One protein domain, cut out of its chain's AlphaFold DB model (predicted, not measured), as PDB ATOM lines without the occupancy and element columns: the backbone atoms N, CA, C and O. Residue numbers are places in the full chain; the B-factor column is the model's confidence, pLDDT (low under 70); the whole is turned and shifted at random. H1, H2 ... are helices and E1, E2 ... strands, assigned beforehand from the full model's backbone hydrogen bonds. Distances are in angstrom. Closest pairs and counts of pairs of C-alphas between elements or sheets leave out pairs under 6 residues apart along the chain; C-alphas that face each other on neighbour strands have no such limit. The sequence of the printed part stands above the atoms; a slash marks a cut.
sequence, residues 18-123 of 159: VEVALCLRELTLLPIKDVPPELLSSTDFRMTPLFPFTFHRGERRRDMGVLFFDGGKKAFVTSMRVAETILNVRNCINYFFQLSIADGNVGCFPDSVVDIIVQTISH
ATOM      1  N   VAL A  18     160.222 104.773 185.160       76.06
ATOM      2  CA  VAL A  18     161.668 105.019 185.115       76.06
ATOM      3  C   VAL A  18     161.980 106.242 184.257       76.06
ATOM      4  O   VAL A  18     162.654 107.152 184.729       76.06
ATOM      5  N   GLU A  19     161.433 106.332 183.043       75.38
ATOM      6  CA  GLU A  19     161.600 107.517 182.185       75.38
ATOM      7  C   GLU A  19     161.077 108.778 182.879       75.38
ATOM      8  O   GLU A  19     161.741 109.815 182.889       75.38
ATOM      9  N   VAL A  20     159.922 108.676 183.543       73.31
ATOM     10  CA  VAL A  20     159.364 109.790 184.316       73.31
ATOM     11  C   VAL A  20     160.311 110.202 185.452       73.31
ATOM     12  O   VAL A  20     160.581 111.392 185.619       73.31
ATOM     13  N   ALA A  21     160.894 109.250 186.186       79.19
ATOM     14  CA  ALA A  21     161.887 109.547 187.220       79.19
ATOM     15  C   ALA A  21     163.122 110.280 186.669       79.19
ATOM     16  O   ALA A  21     163.640 111.207 187.299       79.19
ATOM     17  N   LEU A  22     163.577 109.909 185.473       80.56
ATOM     18  CA  LEU A  22     164.751 110.509 184.846       80.56
ATOM     19  C   LEU A  22     164.492 111.910 184.269       80.56
ATOM     20  O   LEU A  22     165.439 112.680 184.122       80.56
ATOM     21  N   CYS A  23     163.231 112.277 184.015       74.88
ATOM     22  CA  CYS A  23     162.875 113.557 183.394       74.88
ATOM     23  C   CYS A  23     162.250 114.591 184.349       74.88
ATOM     24  O   CYS A  23     162.347 115.793 184.097       74.88
ATOM     25  N   LEU A  24     161.609 114.178 185.446       76.81
ATOM     26  CA  LEU A  24     160.847 115.105 186.294       76.81
ATOM     27  C   LEU A  24     161.697 116.046 187.140       76.81
ATOM     28  O   LEU A  24     162.789 115.705 187.566       76.81
ATOM     29  N   ARG A  25     161.178 117.238 187.432       70.94
ATOM     30  CA  ARG A  25     161.891 118.229 188.249       70.94
ATOM     31  C   ARG A  25     162.001 117.819 189.721       70.94
ATOM     32  O   ARG A  25     163.024 118.078 190.342       70.94
ATOM     33  N   GLU A  26     160.952 117.214 190.265       79.12
ATOM     34  CA  GLU A  26     160.863 116.833 191.676       79.12
ATOM     35  C   GLU A  26     160.733 115.314 191.778       79.12
ATOM     36  O   GLU A  26     159.715 114.746 191.375       79.12
ATOM     37  N   LEU A  27     161.787 114.684 192.297       86.12
ATOM     38  CA  LEU A  27     161.875 113.252 192.553       86.12
ATOM     39  C   LEU A  27     162.328 113.047 194.000       86.12
ATOM     40  O   LEU A  27     163.403 113.515 194.377       86.12
ATOM     41  N   THR A  28     161.535 112.325 194.785       88.44
ATOM     42  CA  THR A  28     161.846 112.024 196.188       88.44
ATOM     43  C   THR A  28     161.755 110.525 196.424       88.44
ATOM     44  O   THR A  28     160.784 109.897 196.017       88.44
ATOM     45  N   LEU A  29     162.741 109.950 197.109       90.56
ATOM     46  CA  LEU A  29     162.729 108.550 197.530       90.56
ATOM     47  C   LEU A  29     162.403 108.460 199.021       90.56
ATOM     48  O   LEU A  29     163.055 109.119 199.828       90.56
ATOM     49  N   LEU A  30     161.429 107.624 199.382       87.88
ATOM     50  CA  LEU A  30     161.127 107.282 200.771       87.88
ATOM     51  C   LEU A  30     161.035 105.762 200.963       87.88
ATOM     52  O   LEU A  30     160.505 105.067 200.092       87.88
ATOM     53  N   PRO A  31     161.481 105.222 202.108       87.38
ATOM     54  CA  PRO A  31     161.166 103.850 202.488       87.38
ATOM     55  C   PRO A  31     159.654 103.656 202.610       87.38
ATOM     56  O   PRO A  31     158.967 104.479 203.212       87.38
ATOM     57  N   ILE A  32     159.117 102.537 202.115       83.06
ATOM     58  CA  ILE A  32     157.660 102.295 202.140       83.06
ATOM     59  C   ILE A  32     157.078 102.269 203.565       83.06
ATOM     60  O   ILE A  32     155.900 102.548 203.755       83.06
ATOM     61  N   LYS A  33     157.898 101.935 204.573       82.56
ATOM     62  CA  LYS A  33     157.519 101.937 205.997       82.56
ATOM     63  C   LYS A  33     157.184 103.335 206.527       82.56
ATOM     64  O   LYS A  33     156.414 103.444 207.475       82.56
ATOM     65  N   ASP A  34     157.743 104.366 205.899       85.38
ATOM     66  CA  ASP A  34     157.575 105.765 206.285       85.38
ATOM     67  C   ASP A  34     156.460 106.433 205.458       85.38
ATOM     68  O   ASP A  34     156.152 107.608 205.650       85.38
ATOM     69  N   VAL A  35     155.831 105.684 204.539       80.81
ATOM     70  CA  VAL A  35     154.740 106.159 203.686       80.81
ATOM     71  C   VAL A  35     153.385 105.736 204.268       80.81
ATOM     72  O   VAL A  35     153.135 104.537 204.420       80.81
ATOM     73  N   PRO A  36     152.475 106.694 204.538       78.50
ATOM     74  CA  PRO A  36     151.098 106.407 204.925       78.50
ATOM     75  C   PRO A  36     150.411 105.431 203.951       78.50
ATOM     76  O   PRO A  36     150.399 105.689 202.739       78.50
ATOM     77  N   PRO A  37     149.825 104.317 204.429       71.19
ATOM     78  CA  PRO A  37     149.161 103.331 203.572       71.19
ATOM     79  C   PRO A  37     148.057 103.918 202.684       71.19
ATOM     80  O   PRO A  37     147.807 103.397 201.596       71.19
ATOM     81  N   GLU A  38     147.419 105.000 203.127       69.38
ATOM     82  CA  GLU A  38     146.327 105.698 202.445       69.38
ATOM     83  C   GLU A  38     146.787 106.349 201.132       69.38
ATOM     84  O   GLU A  38     146.058 106.350 200.140       69.38
ATOM     85  N   LEU A  39     148.027 106.848 201.095       66.88
ATOM     86  CA  LEU A  39     148.626 107.410 199.879       66.88
ATOM     87  C   LEU A  39     148.905 106.330 198.837       66.88
ATOM     88  O   LEU A  39     148.866 106.586 197.636       66.88
ATOM     89  N   LEU A  40     149.178 105.110 199.298       65.50
ATOM     90  CA  LEU A  40     149.450 103.977 198.429       65.50
ATOM     91  C   LEU A  40     148.176 103.274 197.978       65.50
ATOM     92  O   LEU A  40     148.225 102.585 196.963       65.50
ATOM     93  N   SER A  41     147.066 103.378 198.711       62.19
ATOM     94  CA  SER A  41     145.794 102.726 198.378       62.19
ATOM     95  C   SER A  41     144.940 103.532 197.399       62.19
ATOM     96  O   SER A  41     144.176 102.929 196.645       62.19
ATOM     97  N   SER A  42     145.104 104.858 197.355       60.94
ATOM     98  CA  SER A  42     144.424 105.711 196.381       60.94
ATOM     99  C   SER A  42     144.951 105.481 194.957       60.94
ATOM    100  O   SER A  42     146.156 105.440 194.707       60.94
ATOM    101  N   THR A  43     144.032 105.330 194.002       60.50
ATOM    102  CA  THR A  43     144.339 105.215 192.568       60.50
ATOM    103  C   THR A  43     144.867 106.513 191.970       60.50
ATOM    104  O   THR A  43     145.558 106.471 190.956       60.50
ATOM    105  N   ASP A  44     144.592 107.649 192.610       58.53
ATOM    106  CA  ASP A  44     144.855 108.984 192.063       58.53
ATOM    107  C   ASP A  44     146.345 109.336 192.058       58.53
ATOM    108  O   ASP A  44     146.800 110.139 191.245       58.53
ATOM    109  N   PHE A  45     147.117 108.693 192.938       55.47
ATOM    110  CA  PHE A  45     148.552 108.917 193.092       55.47
ATOM    111  C   PHE A  45     149.396 107.821 192.437       55.47
ATOM    112  O   PHE A  45     150.618 107.858 192.519       55.47
ATOM    113  N   ARG A  46     148.806 106.808 191.797       61.25
ATOM    114  CA  ARG A  46     149.574 105.664 191.286       61.25
ATOM    115  C   ARG A  46     150.057 105.901 189.860       61.25
ATOM    116  O   ARG A  46     149.261 106.147 188.959       61.25
ATOM    117  N   MET A  47     151.360 105.746 189.638       61.22
ATOM    118  CA  MET A  47     151.892 105.542 188.291       61.22
ATOM    119  C   MET A  47     151.766 104.064 187.923       61.22
ATOM    120  O   MET A  47     152.337 103.196 188.582       61.22
ATOM    121  N   THR A  48     150.968 103.774 186.900       50.25
ATOM    122  CA  THR A  48     150.821 102.442 186.302       50.25
ATOM    123  C   THR A  48     151.996 102.120 185.359       50.25
ATOM    124  O   THR A  48     152.590 103.043 184.807       50.25
ATOM    125  N   PRO A  49     152.334 100.831 185.134       47.47
ATOM    126  CA  PRO A  49     151.767  99.645 185.763       47.47
ATOM    127  C   PRO A  49     152.490  99.287 187.067       47.47
ATOM    128  O   PRO A  49     153.708  99.406 187.200       47.47
ATOM    129  N   LEU A  50     151.708  98.789 188.025       47.00
ATOM    130  CA  LEU A  50     152.228  98.041 189.160       47.00
ATOM    131  C   LEU A  50     152.916  96.797 188.592       47.00
ATOM    132  O   LEU A  50     152.241  95.868 188.149       47.00
ATOM    133  N   PHE A  51     154.246  96.752 188.632       42.03
ATOM    134  CA  PHE A  51     154.940  95.466 188.737       42.03
ATOM    135  C   PHE A  51     154.187  94.645 189.800       42.03
ATOM    136  O   PHE A  51     153.814  95.260 190.802       42.03
ATOM    137  N   PRO A  52     153.858  93.351 189.596       42.19
ATOM    138  CA  PRO A  52     152.798  92.655 190.333       42.19
ATOM    139  C   PRO A  52     153.082  92.636 191.840       42.19
ATOM    140  O   PRO A  52     153.691  91.717 192.388       42.19
ATOM    141  N   PHE A  53     152.644  93.692 192.519       45.31
ATOM    142  CA  PHE A  53     152.890  93.943 193.924       45.31
ATOM    143  C   PHE A  53     151.549  93.929 194.631       45.31
ATOM    144  O   PHE A  53     150.850  94.932 194.770       45.31
ATOM    145  N   THR A  54     151.176  92.741 195.082       48.06
ATOM    146  CA  THR A  54     150.138  92.574 196.090       48.06
ATOM    147  C   THR A  54     150.758  92.814 197.463       48.06
ATOM    148  O   THR A  54     151.694  92.113 197.847       48.06
ATOM    149  N   PHE A  55     150.201  93.750 198.239       51.84
ATOM    150  CA  PHE A  55     150.605  94.111 199.611       51.84
ATOM    151  C   PHE A  55     150.554  92.954 200.642       51.84
ATOM    152  O   PHE A  55     150.748  93.185 201.834       51.84
ATOM    153  N   HIS A  56     150.285  91.719 200.215       48.66
ATOM    154  CA  HIS A  56     149.913  90.578 201.052       48.66
ATOM    155  C   HIS A  56     151.069  89.877 201.784       48.66
ATOM    156  O   HIS A  56     150.816  88.930 202.522       48.66
ATOM    157  N   ARG A  57     152.329  90.316 201.649       51.75
ATOM    158  CA  ARG A  57     153.454  89.751 202.421       51.75
ATOM    159  C   ARG A  57     154.215  90.838 203.174       51.75
ATOM    160  O   ARG A  57     155.000  91.573 202.583       51.75
ATOM    161  N   GLY A  58     153.983  90.917 204.487       50.88
ATOM    162  CA  GLY A  58     154.580  91.909 205.390       50.88
ATOM    163  C   GLY A  58     156.113  91.921 205.419       50.88
ATOM    164  O   GLY A  58     156.698  92.969 205.667       50.88
ATOM    165  N   GLU A  59     156.770  90.807 205.084       47.88
ATOM    166  CA  GLU A  59     158.237  90.734 204.999       47.88
ATOM    167  C   GLU A  59     158.806  91.518 203.812       47.88
ATOM    168  O   GLU A  59     159.836  92.168 203.955       47.88
ATOM    169  N   ARG A  60     158.094  91.575 202.675       55.50
ATOM    170  CA  ARG A  60     158.555  92.329 201.498       55.50
ATOM    171  C   ARG A  60     158.484  93.839 201.687       55.50
ATOM    172  O   ARG A  60     159.087  94.549 200.907       55.50
ATOM    173  N   ARG A  61     157.777  94.362 202.696       61.44
ATOM    174  CA  ARG A  61     157.704  95.817 202.918       61.44
ATOM    175  C   ARG A  61     159.005  96.414 203.460       61.44
ATOM    176  O   ARG A  61     159.168  97.620 203.368       61.44
ATOM    177  N   ARG A  62     159.911  95.639 204.060       64.00
ATOM    178  CA  ARG A  62     161.101  96.231 204.708       64.00
ATOM    179  C   ARG A  62     162.129  96.760 203.711       64.00
ATOM    180  O   ARG A  62     162.735  97.788 203.985       64.00
ATOM    181  N   ASP A  63     162.214  96.128 202.544       75.31
ATOM    182  CA  ASP A  63     163.242  96.412 201.539       75.31
ATOM    183  C   ASP A  63     162.677  97.143 200.312       75.31
ATOM    184  O   ASP A  63     163.251  97.085 199.229       75.31
ATOM    185  N   MET A  64     161.532  97.820 200.454       79.12
ATOM    186  CA  MET A  64     160.869  98.526 199.351       79.12
ATOM    187  C   MET A  64     160.997 100.038 199.504       79.12
ATOM    188  O   MET A  64     160.856 100.598 200.599       79.12
ATOM    189  N   GLY A  65     161.208 100.693 198.369       83.38
ATOM    190  CA  GLY A  65     161.231 102.137 198.219       83.38
ATOM    191  C   GLY A  65     160.002 102.639 197.467       83.38
ATOM    192  O   GLY A  65     159.380 101.929 196.670       83.38
ATOM    193  N   VAL A  66     159.655 103.894 197.721       85.19
ATOM    194  CA  VAL A  66     158.618 104.631 197.005       85.19
ATOM    195  C   VAL A  66     159.254 105.871 196.396       85.19
ATOM    196  O   VAL A  66     159.770 106.727 197.115       85.19
ATOM    197  N   LEU A  67     159.216 105.956 195.070       85.31
ATOM    198  CA  LEU A  67     159.599 107.140 194.312       85.31
ATOM    199  C   LEU A  67     158.372 108.034 194.146       85.31
ATOM    200  O   LEU A  67     157.394 107.642 193.511       85.31
ATOM    201  N   PHE A  68     158.434 109.226 194.724       84.00
ATOM    202  CA  PHE A  68     157.441 110.278 194.580       84.00
ATOM    203  C   PHE A  68     157.849 111.264 193.494       84.00
ATOM    204  O   PHE A  68     158.991 111.714 193.430       84.00
ATOM    205  N   PHE A  69     156.869 111.635 192.687       81.56
ATOM    206  CA  PHE A  69     156.995 112.492 191.521       81.56
ATOM    207  C   PHE A  69     156.156 113.758 191.696       81.56
ATOM    208  O   PHE A  69     155.089 113.712 192.319       81.56
ATOM    209  N   ASP A  70     156.598 114.867 191.098       76.69
ATOM    210  CA  ASP A  70     155.855 116.137 191.038       76.69
ATOM    211  C   ASP A  70     155.356 116.616 192.415       76.69
ATOM    212  O   ASP A  70     154.185 116.978 192.581       76.69
ATOM    213  N   GLY A  71     156.227 116.561 193.425       71.88
ATOM    214  CA  GLY A  71     155.901 116.996 194.786       71.88
ATOM    215  C   GLY A  71     154.955 116.049 195.530       71.88
ATOM    216  O   GLY A  71     154.181 116.489 196.375       71.88
ATOM    217  N   GLY A  72     154.973 114.754 195.198       70.31
ATOM    218  CA  GLY A  72     154.157 113.728 195.860       70.31
ATOM    219  C   GLY A  72     152.816 113.441 195.186       70.31
ATOM    220  O   GLY A  72     152.019 112.668 195.710       70.31
ATOM    221  N   LYS A  73     152.560 114.025 194.010       70.38
ATOM    222  CA  LYS A  73     151.318 113.811 193.249       70.38
ATOM    223  C   LYS A  73     151.234 112.433 192.619       70.38
ATOM    224  O   LYS A  73     150.135 111.970 192.334       70.38
ATOM    225  N   LYS A  74     152.376 111.801 192.358       75.88
ATOM    226  CA  LYS A  74     152.415 110.423 191.882       75.88
ATOM    227  C   LYS A  74     153.479 109.628 192.620       75.88
ATOM    228  O   LYS A  74     154.475 110.194 193.060       75.88
ATOM    229  N   ALA A  75     153.274 108.326 192.714       77.12
ATOM    230  CA  ALA A  75     154.123 107.385 193.412       77.12
ATOM    231  C   ALA A  75     154.370 106.144 192.548       77.12
ATOM    232  O   ALA A  75     153.464 105.632 191.880       77.12
ATOM    233  N   PHE A  76     155.602 105.650 192.599       79.12
ATOM    234  CA  PHE A  76     156.018 104.372 192.042       79.12
ATOM    235  C   PHE A  76     156.695 103.545 193.130       79.12
ATOM    236  O   PHE A  76     157.624 104.004 193.791       79.12
ATOM    237  N   VAL A  77     156.193 102.330 193.332       79.00
ATOM    238  CA  VAL A  77     156.658 101.414 194.374       79.00
ATOM    239  C   VAL A  77     157.519 100.344 193.721       79.00
ATOM    240  O   VAL A  77     157.078  99.676 192.789       79.00
ATOM    241  N   THR A  78     158.735 100.173 194.223       77.31
ATOM    242  CA  THR A  78     159.692  99.166 193.750       77.31
ATOM    243  C   THR A  78     160.610  98.761 194.904       77.31
ATOM    244  O   THR A  78     160.437  99.236 196.031       77.31
ATOM    245  N   SER A  79     161.560  97.861 194.681       80.56
ATOM    246  CA  SER A  79     162.559  97.575 195.706       80.56
ATOM    247  C   SER A  79     163.413  98.800 196.017       80.56
ATOM    248  O   SER A  79     163.583  99.696 195.188       80.56
ATOM    249  N   MET A  80     163.985  98.847 197.217       84.25
ATOM    250  CA  MET A  80     164.855  99.947 197.614       84.25
ATOM    251  C   MET A  80     166.076 100.042 196.694       84.25
ATOM    252  O   MET A  80     166.391 101.130 196.227       84.25
ATOM    253  N   ARG A  81     166.695  98.907 196.340       80.38
ATOM    254  CA  ARG A  81     167.863  98.876 195.446       80.38
ATOM    255  C   ARG A  81     167.550  99.460 194.067       80.38
ATOM    256  O   ARG A  81     168.325 100.257 193.538       80.38
ATOM    257  N   VAL A  82     166.404  99.097 193.484       79.94
ATOM    258  CA  VAL A  82     165.967  99.644 192.191       79.94
ATOM    259  C   VAL A  82     165.670 101.137 192.317       79.94
ATOM    260  O   VAL A  82     166.102 101.923 191.474       79.94
ATOM    261  N   ALA A  83     164.981 101.553 193.381       83.94
ATOM    262  CA  ALA A  83     164.648 102.953 193.612       83.94
ATOM    263  C   ALA A  83     165.897 103.837 193.799       83.94
ATOM    264  O   ALA A  83     165.986 104.913 193.204       83.94
ATOM    265  N   GLU A  84     166.881 103.367 194.567       86.94
ATOM    266  CA  GLU A  84     168.183 104.016 194.753       86.94
ATOM    267  C   GLU A  84     168.973 104.081 193.446       86.94
ATOM    268  O   GLU A  84     169.555 105.117 193.135       86.94
ATOM    269  N   THR A  85     168.956 103.011 192.645       84.50
ATOM    270  CA  THR A  85     169.617 102.989 191.332       84.50
ATOM    271  C   THR A  85     169.048 104.071 190.419       84.50
ATOM    272  O   THR A  85     169.804 104.866 189.865       84.50
ATOM    273  N   ILE A  86     167.719 104.170 190.320       85.50
ATOM    274  CA  ILE A  86     167.044 105.207 189.527       85.50
ATOM    275  C   ILE A  86     167.419 106.610 190.029       85.50
ATOM    276  O   ILE A  86     167.730 107.494 189.227       85.50
ATOM    277  N   LEU A  87     167.431 106.817 191.350       88.50
ATOM    278  CA  LEU A  87     167.806 108.097 191.954       88.50
ATOM    279  C   LEU A  87     169.273 108.460 191.666       88.50
ATOM    280  O   LEU A  87     169.570 109.604 191.323       88.50
ATOM    281  N   ASN A  88     170.183 107.491 191.754       87.50
ATOM    282  CA  ASN A  88     171.604 107.678 191.472       87.50
ATOM    283  C   ASN A  88     171.841 108.041 190.006       87.50
ATOM    284  O   ASN A  88     172.526 109.025 189.731       87.50
ATOM    285  N   VAL A  89     171.216 107.317 189.073       86.62
ATOM    286  CA  VAL A  89     171.274 107.642 187.641       86.62
ATOM    287  C   VAL A  89     170.757 109.059 187.405       86.62
ATOM    288  O   VAL A  89     171.407 109.847 186.717       86.62
ATOM    289  N   ARG A  90     169.641 109.443 188.043       87.50
ATOM    290  CA  ARG A  90     169.121 110.808 187.926       87.50
ATOM    291  C   ARG A  90     170.098 111.862 188.457       87.50
ATOM    292  O   ARG A  90     170.281 112.903 187.824       87.50
ATOM    293  N   ASN A  91     170.737 111.606 189.592       87.19
ATOM    294  CA  ASN A  91     171.731 112.513 190.160       87.19
ATOM    295  C   ASN A  91     172.950 112.664 189.242       87.19
ATOM    296  O   ASN A  91     173.416 113.787 189.050       87.19
ATOM    297  N   CYS A  92     173.412 111.579 188.612       85.38
ATOM    298  CA  CYS A  92     174.472 111.633 187.606       85.38
ATOM    299  C   CYS A  92     174.075 112.515 186.414       85.38
ATOM    300  O   CYS A  92     174.836 113.406 186.042       85.38
ATOM    301  N   ILE A  93     172.871 112.335 185.861       85.19
ATOM    302  CA  ILE A  93     172.352 113.174 184.766       85.19
ATOM    303  C   ILE A  93     172.339 114.654 185.173       85.19
ATOM    304  O   ILE A  93     172.846 115.506 184.442       85.19
ATOM    305  N   ASN A  94     171.792 114.968 186.352       85.81
ATOM    306  CA  ASN A  94     171.714 116.339 186.859       85.81
ATOM    307  C   ASN A  94     173.108 116.958 187.052       85.81
ATOM    308  O   ASN A  94     173.303 118.124 186.718       85.81
ATOM    309  N   TYR A  95     174.069 116.186 187.562       86.75
ATOM    310  CA  TYR A  95     175.453 116.626 187.725       86.75
ATOM    311  C   TYR A  95     176.093 116.990 186.381       86.75
ATOM    312  O   TYR A  95     176.653 118.075 186.238       86.75
ATOM    313  N   PHE A  96     175.942 116.140 185.364       83.38
ATOM    314  CA  PHE A  96     176.461 116.432 184.026       83.38
ATOM    315  C   PHE A  96     175.768 117.629 183.371       83.38
ATOM    316  O   PHE A  96     176.436 118.428 182.712       83.38
ATOM    317  N   PHE A  97     174.463 117.819 183.589       83.19
ATOM    318  CA  PHE A  97     173.786 119.042 183.154       83.19
ATOM    319  C   PHE A  97     174.359 120.287 183.838       83.19
ATOM    320  O   PHE A  97     174.598 121.286 183.166       83.19
ATOM    321  N   GLN A  98     174.613 120.234 185.148       85.88
ATOM    322  CA  GLN A  98     175.215 121.351 185.881       85.88
ATOM    323  C   GLN A  98     176.621 121.677 185.372       85.88
ATOM    324  O   GLN A  98     176.911 122.850 185.149       85.88
ATOM    325  N   LEU A  99     177.458 120.662 185.137       83.69
ATOM    326  CA  LEU A  99     178.782 120.843 184.536       83.69
ATOM    327  C   LEU A  99     178.691 121.483 183.147       83.69
ATOM    328  O   LEU A  99     179.353 122.480 182.888       83.69
ATOM    329  N   SER A 100     177.817 120.965 182.282       79.12
ATOM    330  CA  SER A 100     177.649 121.478 180.913       79.12
ATOM    331  C   SER A 100     177.197 122.943 180.894       79.12
ATOM    332  O   SER A 100     177.648 123.730 180.064       79.12
ATOM    333  N   ILE A 101     176.320 123.329 181.832       81.50
ATOM    334  CA  ILE A 101     175.896 124.723 182.019       81.50
ATOM    335  C   ILE A 101     177.064 125.583 182.517       81.50
ATOM    336  O   ILE A 101     177.261 126.685 182.008       81.50
ATOM    337  N   ALA A 102     177.826 125.097 183.502       83.06
ATOM    338  CA  ALA A 102     178.933 125.835 184.106       83.06
ATOM    339  C   ALA A 102     180.083 126.086 183.118       83.06
ATOM    340  O   ALA A 102     180.611 127.196 183.068       83.06
ATOM    341  N   ASP A 103     180.417 125.093 182.295       79.44
ATOM    342  CA  ASP A 103     181.518 125.167 181.331       79.44
ATOM    343  C   ASP A 103     181.117 125.868 180.018       79.44
ATOM    344  O   ASP A 103     181.936 126.010 179.108       79.44
ATOM    345  N   GLY A 104     179.850 126.290 179.882       67.62
ATOM    346  CA  GLY A 104     179.311 126.907 178.665       67.62
ATOM    347  C   GLY A 104     179.346 125.988 177.439       67.62
ATOM    348  O   GLY A 104     179.118 126.439 176.315       67.62
ATOM    349  N   ASN A 105     179.635 124.703 177.647       64.56
ATOM    350  CA  ASN A 105     179.778 123.709 176.607       64.56
ATOM    351  C   ASN A 105     178.583 122.764 176.693       64.56
ATOM    352  O   ASN A 105     178.520 121.882 177.548       64.56
ATOM    353  N   VAL A 106     177.628 122.936 175.780       60.06
ATOM    354  CA  VAL A 106     176.543 121.970 175.571       60.06
ATOM    355  C   VAL A 106     177.119 120.799 174.766       60.06
ATOM    356  O   VAL A 106     176.775 120.582 173.606       60.06
ATOM    357  N   GLY A 107     178.098 120.110 175.351       62.34
ATOM    358  CA  GLY A 107     178.696 118.913 174.778       62.34
ATOM    359  C   GLY A 107     177.740 117.728 174.872       62.34
ATOM    360  O   GLY A 107     176.801 117.720 175.671       62.34
ATOM    361  N   CYS A 108     177.973 116.705 174.054       66.44
ATOM    362  CA  CYS A 108     177.292 115.427 174.223       66.44
ATOM    363  C   CYS A 108     177.645 114.832 175.597       66.44
ATOM    364  O   CYS A 108     178.782 114.957 176.056       66.44
ATOM    365  N   PHE A 109     176.679 114.174 176.246       74.75
ATOM    366  CA  PHE A 109     176.975 113.343 177.411       74.75
ATOM    367  C   PHE A 109     178.065 112.321 177.047       74.75
ATOM    368  O   PHE A 109     178.057 111.835 175.914       74.75
ATOM    369  N   PRO A 110     178.974 111.966 177.973       81.00
ATOM    370  CA  PRO A 110     179.905 110.869 177.738       81.00
ATOM    371  C   PRO A 110     179.145 109.595 177.357       81.00
ATOM    372  O   PRO A 110     178.116 109.306 177.969       81.00
ATOM    373  N   ASP A 111     179.671 108.815 176.410       81.62
ATOM    374  CA  ASP A 111     179.018 107.584 175.933       81.62
ATOM    375  C   ASP A 111     178.663 106.638 177.086       81.62
ATOM    376  O   ASP A 111     177.565 106.102 177.139       81.62
ATOM    377  N   SER A 112     179.528 106.540 178.100       78.50
ATOM    378  CA  SER A 112     179.270 105.743 179.305       78.50
ATOM    379  C   SER A 112     178.038 106.194 180.096       78.50
ATOM    380  O   SER A 112     177.343 105.370 180.687       78.50
ATOM    381  N   VAL A 113     177.744 107.495 180.120       77.81
ATOM    382  CA  VAL A 113     176.548 108.047 180.771       77.81
ATOM    383  C   VAL A 113     175.316 107.746 179.928       77.81
ATOM    384  O   VAL A 113     174.289 107.347 180.475       77.81
ATOM    385  N   VAL A 114     175.426 107.889 178.604       81.62
ATOM    386  CA  VAL A 114     174.356 107.531 177.663       81.62
ATOM    387  C   VAL A 114     174.015 106.044 177.783       81.62
ATOM    388  O   VAL A 114     172.842 105.704 177.930       81.62
ATOM    389  N   ASP A 115     175.019 105.171 177.829       80.00
ATOM    390  CA  ASP A 115     174.855 103.725 177.974       80.00
ATOM    391  C   ASP A 115     174.127 103.358 179.270       80.00
ATOM    392  O   ASP A 115     173.205 102.545 179.249       80.00
ATOM    393  N   ILE A 116     174.481 103.987 180.396       79.31
ATOM    394  CA  ILE A 116     173.803 103.759 181.680       79.31
ATOM    395  C   ILE A 116     172.331 104.183 181.601       79.31
ATOM    396  O   ILE A 116     171.460 103.460 182.086       79.31
ATOM    397  N   ILE A 117     172.027 105.328 180.981       79.38
ATOM    398  CA  ILE A 117     170.647 105.809 180.812       79.38
ATOM    399  C   ILE A 117     169.845 104.825 179.960       79.38
ATOM    400  O   ILE A 117     168.756 104.410 180.361       79.38
ATOM    401  N   VAL A 118     170.399 104.413 178.818       79.31
ATOM    402  CA  VAL A 118     169.774 103.438 177.919       79.31
ATOM    403  C   VAL A 118     169.542 102.123 178.654       79.31
ATOM    404  O   VAL A 118     168.427 101.613 178.648       79.31
ATOM    405  N   GLN A 119     170.539 101.604 179.371       76.25
ATOM    406  CA  GLN A 119     170.395 100.369 180.141       76.25
ATOM    407  C   GLN A 119     169.310 100.474 181.216       76.25
ATOM    408  O   GLN A 119     168.542  99.531 181.382       76.25
ATOM    409  N   THR A 120     169.229 101.613 181.906       77.00
ATOM    410  CA  THR A 120     168.251 101.865 182.975       77.00
ATOM    411  C   THR A 120     166.819 101.918 182.434       77.00
ATOM    412  O   THR A 120     165.903 101.433 183.092       77.00
ATOM    413  N   ILE A 121     166.614 102.491 181.243       72.81
ATOM    414  CA  ILE A 121     165.289 102.630 180.616       72.81
ATOM    415  C   ILE A 121     164.874 101.348 179.882       72.81
ATOM    416  O   ILE A 121     163.718 100.937 179.952       72.81
ATOM    417  N   SER A 122     165.800 100.723 179.149       63.53
ATOM    418  CA  SER A 122     165.505  99.602 178.249       63.53
ATOM    419  C   SER A 122     165.362  98.257 178.956       63.53
ATOM    420  O   SER A 122     164.787  97.334 178.378       63.53
ATOM    421  N   HIS A 123     165.865  98.120 180.185       62.12
ATOM    422  CA  HIS A 123     165.881  96.846 180.894       62.12
ATOM    423  C   HIS A 123     165.130  96.927 182.223       62.12
ATOM    424  O   HIS A 123     165.371  97.848 183.004       62.12
TER     425      HIS A 123
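AT A GLANCE: This is residues 18 to 123 of the 159 residues of an uncharacterized protein of Trypanosoma congolense (strain IL3000) (UniProt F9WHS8). A small three-stranded sheet has the long helix H4 over one face, and H4 reaches on past the sheet to where the chain folds back into H5, a helical hairpin. Short H1 packs on H4, while H2, H3 and the unnamed stretch 42 to 57 lie toward the other end. The printed part has 106 residues, in order H1 E1 H2 H3 E2 E3 H4 H5; the sheet, E1 E2 E3, is antiparallel and the class mixed. It is only just loose, close to compact (radius of gyration of the C-alphas 15.6 A), spanning 50 by 25 by 20 A.

HOW THE PARTS SIT: E2, residues 64 to 69, is antiparallel to E1, residues 27 to 31, with N 28 and O 68 2.9 A apart. E2 and E3, residues 74 to 79, form an antiparallel hairpin, with N 67 and O 76 2.8 A apart. H4, residues 80 to 102, is over E1 and E2 at a height over the sheet of 12.6 A: two layers, helix on sheet. H5, residues 111 to 122, touches H4's residues 86 to 93 alone, closest C-alphas Val 89 and Ile 117, 7.1 A, opposite ways at a steep tilt of 38 degrees. H1, residues 18 to 23, touches H4's residues 86 to 90 alone, closest C-alphas Leu 22 and Arg 90, 5.4 A. H2, residues 37 to 41, only grazes the sheet; H3, residues 58 to 61, is only just not on it, with 4 pairs of C-alphas within 10 A. Every O i to N i+4 pair is within hydrogen-bond range in H1, H2, H4 and H5; H3 is too short for one.

IN THESE COORDINATES: H1 begins at C-alpha 18 (161.668, 105.019, 185.115). H4 measures 32.4 A, E3 16.8 A and E2 16.5 A. H5 ends at C-alpha 122 (165.505, 99.602, 178.249).

THE WHOLE: The C-alphas farthest apart, His 56 and Gly 104, are 51.8 A apart. The printed part has no cut; H2 to H3 is a long link. Residues 38 to 62, 104 to 108 and 122 to 123 have pLDDT under 70.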